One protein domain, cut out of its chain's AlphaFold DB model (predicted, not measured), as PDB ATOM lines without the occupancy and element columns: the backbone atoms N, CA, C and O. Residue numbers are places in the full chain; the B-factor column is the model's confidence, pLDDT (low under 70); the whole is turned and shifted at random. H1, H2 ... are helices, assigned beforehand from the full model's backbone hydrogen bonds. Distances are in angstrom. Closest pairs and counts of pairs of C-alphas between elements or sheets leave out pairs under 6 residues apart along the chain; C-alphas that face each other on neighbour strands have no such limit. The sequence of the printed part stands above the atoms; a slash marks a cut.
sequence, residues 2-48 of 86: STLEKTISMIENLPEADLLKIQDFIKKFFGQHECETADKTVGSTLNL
ATOM      1  N   SER A   2     164.748 201.244 139.362       94.19
ATOM      2  CA  SER A   2     163.947 202.466 139.491       94.19
ATOM      3  C   SER A   2     163.032 202.426 140.721       94.19
ATOM      4  O   SER A   2     162.822 201.373 141.326       94.19
ATOM      5  N   THR A   3     162.481 203.579 141.111       91.94
ATOM      6  CA  THR A   3     161.484 203.659 142.192       91.94
ATOM      7  C   THR A   3     160.264 202.792 141.880       91.94
ATOM      8  O   THR A   3     159.806 202.067 142.752       91.94
ATOM      9  N   LEU A   4     159.809 202.793 140.622       91.00
ATOM     10  CA  LEU A   4     158.682 201.978 140.169       91.00
ATOM     11  C   LEU A   4     158.967 200.478 140.319       91.00
ATOM     12  O   LEU A   4     158.155 199.755 140.883       91.00
ATOM     13  N   GLU A   5     160.138 200.024 139.872       92.69
ATOM     14  CA  GLU A   5     160.548 198.616 139.983       92.69
ATOM     15  C   GLU A   5     160.617 198.155 141.443       92.69
ATOM     16  O   GLU A   5     160.150 197.066 141.772       92.69
ATOM     17  N   LYS A   6     161.144 199.001 142.338       92.19
ATOM     18  CA  LYS A   6     161.166 198.708 143.779       92.19
ATOM     19  C   LYS A   6     159.755 198.610 144.359       92.19
ATOM     20  O   LYS A   6     159.499 197.711 145.152       92.19
ATOM     21  N   THR A   7     158.846 199.502 143.968       90.50
ATOM     22  CA  THR A   7     157.454 199.482 144.438       90.50
ATOM     23  C   THR A   7     156.698 198.254 143.935       90.50
ATOM     24  O   THR A   7     156.003 197.623 144.725       90.50
ATOM     25  N   ILE A   8     156.870 197.865 142.667       90.75
ATOM     26  CA  ILE A   8     156.268 196.639 142.115       90.75
ATOM     27  C   ILE A   8     156.767 195.418 142.891       90.75
ATOM     28  O   ILE A   8     155.958 194.638 143.384       90.75
ATOM     29  N   SER A   9     158.080 195.320 143.108       92.00
ATOM     30  CA  SER A   9     158.671 194.222 143.878       92.00
ATOM     31  C   SER A   9     158.166 194.169 145.328       92.00
ATOM     32  O   SER A   9     157.987 193.086 145.880       92.00
ATOM     33  N   MET A  10     157.893 195.315 145.962       90.94
ATOM     34  CA  MET A  10     157.273 195.340 147.293       90.94
ATOM     35  C   MET A  10     155.830 194.828 147.265       90.94
ATOM     36  O   MET A  10     155.446 194.077 148.156       90.94
ATOM     37  N   ILE A  11     155.048 195.207 146.252       91.25
ATOM     38  CA  ILE A  11     153.635 194.826 146.111       91.25
ATOM     39  C   ILE A  11     153.484 193.328 145.824       91.25
ATOM     40  O   ILE A  11     152.620 192.688 146.416       91.25
ATOM     41  N   GLU A  12     154.343 192.750 144.984       91.00
ATOM     42  CA  GLU A  12     154.311 191.318 144.637       91.00
ATOM     43  C   GLU A  12     154.487 190.387 145.846       91.00
ATOM     44  O   GLU A  12     154.018 189.253 145.829       91.00
ATOM     45  N   ASN A  13     155.151 190.863 146.901       92.44
ATOM     46  CA  ASN A  13     155.423 190.080 148.106       92.44
ATOM     47  C   ASN A  13     154.372 190.272 149.214       92.44
ATOM     48  O   ASN A  13     154.513 189.693 150.293       92.44
ATOM     49  N   LEU A  14     153.345 191.099 148.992       92.88
ATOM     50  CA  LEU A  14     152.318 191.362 149.997       92.88
ATOM     51  C   LEU A  14     151.213 190.294 149.994       92.88
ATOM     52  O   LEU A  14     150.866 189.754 148.944       92.88
ATOM     53  N   PRO A  15     150.591 190.024 151.156       94.88
ATOM     54  CA  PRO A  15     149.379 189.220 151.217       94.88
ATOM     55  C   PRO A  15     148.223 189.880 150.454       94.88
ATOM     56  O   PRO A  15     147.999 191.086 150.570       94.88
ATOM     57  N   GLU A  16     147.411 189.071 149.771       91.75
ATOM     58  CA  GLU A  16     146.235 189.528 149.009       91.75
ATOM     59  C   GLU A  16     145.287 190.416 149.839       91.75
ATOM     60  O   GLU A  16     144.773 191.426 149.365       91.75
ATOM     61  N   ALA A  17     145.101 190.093 151.122       91.88
ATOM     62  CA  ALA A  17     144.257 190.877 152.023       91.88
ATOM     63  C   ALA A  17     144.760 192.318 152.219       91.88
ATOM     64  O   ALA A  17     143.960 193.237 152.403       91.88
ATOM     65  N   ASP A  18     146.075 192.528 152.186       91.81
ATOM     66  CA  ASP A  18     146.667 193.855 152.313       91.81
ATOM     67  C   ASP A  18     146.657 194.597 150.971       91.81
ATOM     68  O   ASP A  18     146.428 195.808 150.955       91.81
ATOM     69  N   LEU A  19     146.769 193.879 149.846       92.69
ATOM     70  CA  LEU A  19     146.554 194.444 148.508       92.69
ATOM     71  C   LEU A  19     145.140 195.014 148.350       92.69
ATOM     72  O   LEU A  19     144.979 196.134 147.862       92.69
ATOM     73  N   LEU A  20     144.122 194.301 148.841       92.25
ATOM     74  CA  LEU A  20     142.735 194.777 148.840       92.25
ATOM     75  C   LEU A  20     142.562 196.058 149.668       92.25
ATOM     76  O   LEU A  20     141.930 197.008 149.206       92.25
ATOM     77  N   LYS A  21     143.183 196.143 150.852       92.44
ATOM     78  CA  LYS A  21     143.149 197.368 151.675       92.44
ATOM     79  C   LYS A  21     143.825 198.548 150.984       92.44
ATOM     80  O   LYS A  21     143.310 199.662 151.055       92.44
ATOM     81  N   ILE A  22     144.963 198.319 150.326       90.06
ATOM     82  CA  ILE A  22     145.661 199.357 149.553       90.06
ATOM     83  C   ILE A  22     144.772 199.826 148.399       90.06
ATOM     84  O   ILE A  22     144.631 201.030 148.186       90.06
ATOM     85  N   GLN A  23     144.120 198.902 147.691       88.19
ATOM     86  CA  GLN A  23     143.212 199.242 146.599       88.19
ATOM     87  C   GLN A  23     142.018 200.076 147.086       88.19
ATOM     88  O   GLN A  23     141.682 201.086 146.466       88.19
ATOM     89  N   ASP A  24     141.401 199.698 148.203       90.31
ATOM     90  CA  ASP A  24     140.295 200.453 148.799       90.31
ATOM     91  C   ASP A  24     140.735 201.827 149.306       90.31
ATOM     92  O   ASP A  24     140.000 202.806 149.161       90.31
ATOM     93  N   PHE A  25     141.944 201.926 149.859       87.31
ATOM     94  CA  PHE A  25     142.527 203.199 150.263       87.31
ATOM     95  C   PHE A  25     142.713 204.129 149.060       87.31
ATOM     96  O   PHE A  25     142.268 205.273 149.102       87.31
ATOM     97  N   ILE A  26     143.283 203.627 147.960       85.69
ATOM     98  CA  ILE A  26     143.457 204.386 146.713       85.69
ATOM     99  C   ILE A  26     142.097 204.829 146.159       85.69
ATOM    100  O   ILE A  26     141.934 206.002 145.830       85.69
ATOM    101  N   LYS A  27     141.095 203.943 146.108       84.06
ATOM    102  CA  LYS A  27     139.738 204.301 145.653       84.06
ATOM    103  C   LYS A  27     139.120 205.411 146.502       84.06
ATOM    104  O   LYS A  27     138.519 206.321 145.946       84.06
ATOM    105  N   LYS A  28     139.281 205.373 147.828       83.38
ATOM    106  CA  LYS A  28     138.779 206.431 148.723       83.38
ATOM    107  C   LYS A  28     139.506 207.758 148.529       83.38
ATOM    108  O   LYS A  28     138.859 208.795 148.523       83.38
ATOM    109  N   PHE A  29     140.827 207.722 148.373       74.62
ATOM    110  CA  PHE A  29     141.647 208.933 148.291       74.62
ATOM    111  C   PHE A  29     141.565 209.609 146.917       74.62
ATOM    112  O   PHE A  29     141.519 210.830 146.829       74.62
ATOM    113  N   PHE A  30     141.517 208.823 145.839       70.56
ATOM    114  CA  PHE A  30     141.505 209.332 144.463       70.56
ATOM    115  C   PHE A  30     140.114 209.339 143.817       70.56
ATOM    116  O   PHE A  30     139.902 210.066 142.851       70.56
ATOM    117  N   GLY A  31     139.138 208.603 144.359       60.12
ATOM    118  CA  GLY A  31     137.725 208.739 143.971       60.12
ATOM    119  C   GLY A  31     137.134 210.104 144.343       60.12
ATOM    120  O   GLY A  31     136.120 210.519 143.796       60.12
ATOM    121  N   GLN A  32     137.812 210.852 145.217       54.16
ATOM    122  CA  GLN A  32     137.433 212.197 145.638       54.16
ATOM    123  C   GLN A  32     137.587 213.269 144.540       54.16
ATOM    124  O   GLN A  32     137.124 214.392 144.727       54.16
ATOM    125  N   HIS A  33     138.146 212.936 143.367       51.59
ATOM    126  CA  HIS A  33     138.129 213.833 142.204       51.59
ATOM    127  C   HIS A  33     136.708 214.152 141.694       51.59
ATOM    128  O   HIS A  33     136.521 215.161 141.016       51.59
ATOM    129  N   GLU A  34     135.687 213.364 142.057       51.44
ATOM    130  CA  GLU A  34     134.278 213.716 141.804       51.44
ATOM    131  C   GLU A  34     133.777 214.863 142.707       51.44
ATOM    132  O   GLU A  34     132.886 215.618 142.322       51.44
ATOM    133  N   CYS A  35     134.377 215.059 143.887       49.28
ATOM    134  CA  CYS A  35     134.083 216.208 144.750       49.28
ATOM    135  C   CYS A  35     134.730 217.492 144.218       49.28
ATOM    136  O   CYS A  35     134.133 218.559 144.304       49.28
ATOM    137  N   GLU A  36     135.916 217.399 143.611       49.50
ATOM    138  CA  GLU A  36     136.582 218.547 142.985       49.50
ATOM    139  C   GLU A  36     135.764 219.130 141.828       49.50
ATOM    140  O   GLU A  36     135.722 220.347 141.653       49.50
ATOM    141  N   THR A  37     135.084 218.294 141.036       51.94
ATOM    142  CA  THR A  37     134.189 218.772 139.972       51.94
ATOM    143  C   THR A  37     132.895 219.358 140.530       51.94
ATOM    144  O   THR A  37     132.409 220.356 139.990       51.94
ATOM    145  N   ALA A  38     132.366 218.809 141.629       52.56
ATOM    146  CA  ALA A  38     131.221 219.370 142.343       52.56
ATOM    147  C   ALA A  38     131.541 220.754 142.934       52.56
ATOM    148  O   ALA A  38     130.795 221.697 142.680       52.56
ATOM    149  N   ASP A  39     132.685 220.925 143.598       52.00
ATOM    150  CA  ASP A  39     133.140 222.215 144.141       52.00
ATOM    151  C   ASP A  39     133.423 223.240 143.042       52.00
ATOM    152  O   ASP A  39     133.081 224.415 143.175       52.00
ATOM    153  N   LYS A  40     133.978 222.810 141.905       56.38
ATOM    154  CA  LYS A  40     134.173 223.688 140.742       56.38
ATOM    155  C   LYS A  40     132.843 224.126 140.130       56.38
ATOM    156  O   LYS A  40     132.720 225.261 139.680       56.38
ATOM    157  N   THR A  41     131.846 223.242 140.137       56.22
ATOM    158  CA  THR A  41     130.498 223.532 139.637       56.22
ATOM    159  C   THR A  41     129.769 224.470 140.592       56.22
ATOM    160  O   THR A  41     129.270 225.501 140.148       56.22
ATOM    161  N   VAL A  42     129.789 224.206 141.902       54.62
ATOM    162  CA  VAL A  42     129.232 225.094 142.937       54.62
ATOM    163  C   VAL A  42     129.920 226.459 142.910       54.62
ATOM    164  O   VAL A  42     129.233 227.473 142.867       54.62
ATOM    165  N   GLY A  43     131.250 226.504 142.810       56.31
ATOM    166  CA  GLY A  43     132.017 227.744 142.665       56.31
ATOM    167  C   GLY A  43     131.805 228.473 141.334       56.31
ATOM    168  O   GLY A  43     132.044 229.671 141.259       56.31
ATOM    169  N   SER A  44     131.337 227.783 140.288       58.00
ATOM    170  CA  SER A  44     130.921 228.416 139.025       58.00
ATOM    171  C   SER A  44     129.454 228.863 139.020       58.00
ATOM    172  O   SER A  44     129.080 229.726 138.232       58.00
ATOM    173  N   THR A  45     128.626 228.277 139.893       58.12
ATOM    174  CA  THR A  45     127.184 228.558 140.009       58.12
ATOM    175  C   THR A  45     126.923 229.682 141.010       58.12
ATOM    176  O   THR A  45     126.053 230.524 140.802       58.12
ATOM    177  N   LEU A  46     127.698 229.722 142.093       59.69
ATOM    178  CA  LEU A  46     127.760 230.855 143.001       59.69
ATOM    179  C   LEU A  46     128.670 231.892 142.349       59.69
ATOM    180  O   LEU A  46     129.885 231.723 142.328       59.69
ATOM    181  N   ASN A  47     128.083 232.949 141.782       61.78
ATOM    182  CA  ASN A  47     128.858 234.099 141.327       61.78
ATOM    183  C   ASN A  47     129.828 234.500 142.443       61.78
ATOM    184  O   ASN A  47     129.394 234.786 143.560       61.78
ATOM    185  N   LEU A  48     131.129 234.492 142.141       64.56
ATOM    186  CA  LEU A  48     132.157 235.001 143.042       64.56
ATOM    187  C   LEU A  48     131.765 236.426 143.429       64.56
ATOM    188  O   LEU A  48     131.803 237.332 142.594       64.56
TER     189      LEU A  48
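What this domain is: This is residues 2 to 48 of the 86 residues of an uncharacterized protein of Lachnospiraceae bacterium MD335 (UniProt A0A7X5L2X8). Three helices follow one another in an open, lopsided V: H1 is the short arm, and H2 and H3, set end to end and nearly in line, make the long arm. H1 and H2 form the corner, and no helix touches another, which leaves the V without a packed core. The printed part has 47 residues with three named helices, in the order H1, H2, H3, and no named strand; the class is all helix. The whole is extended, with a radius of gyration of the C-alphas of 17.4 A, and its outline of 52 by 26 by 8 A is only just flat.

How they stand to each other: H1, residues 3 to 12, and H2, residues 16 to 30, are close but not clearly touching. Their closest C-alphas are those of Ile 11 and Leu 19, 7.5 A apart, the one pair within 8 A. They run opposite ways at a steep tilt of 48 degrees. H2 and H3, residues 33 to 45, meet only through their link. H1 and H3 are apart. In H1, H2 and H3 every O i to N i+4 pair is within hydrogen-bond range.

Where its parts are: H1 begins at C-alpha 3 (161.484, 203.659, 142.192) and is 14.5 A long from first to last C-alpha. H2, the longest helix with 15 residues, begins at C-alpha 16 (146.235, 189.528, 149.009) and measures 20.9 A. H3 measures 18.5 A and ends at C-alpha 45 (127.184, 228.558, 140.009).

The domain as a whole: The two C-alphas farthest apart are those of Asn 13 and Asn 47, 51.9 A. Residues 23 to 48 stand free, of which 23 to 30 belong to H2 and 33 to 45 to H3. The printed part has no cut, and both links are tight. The mean pLDDT of the printed part is 76.5; residues 31 to 48 are under 70, and H3 has a mean of 54.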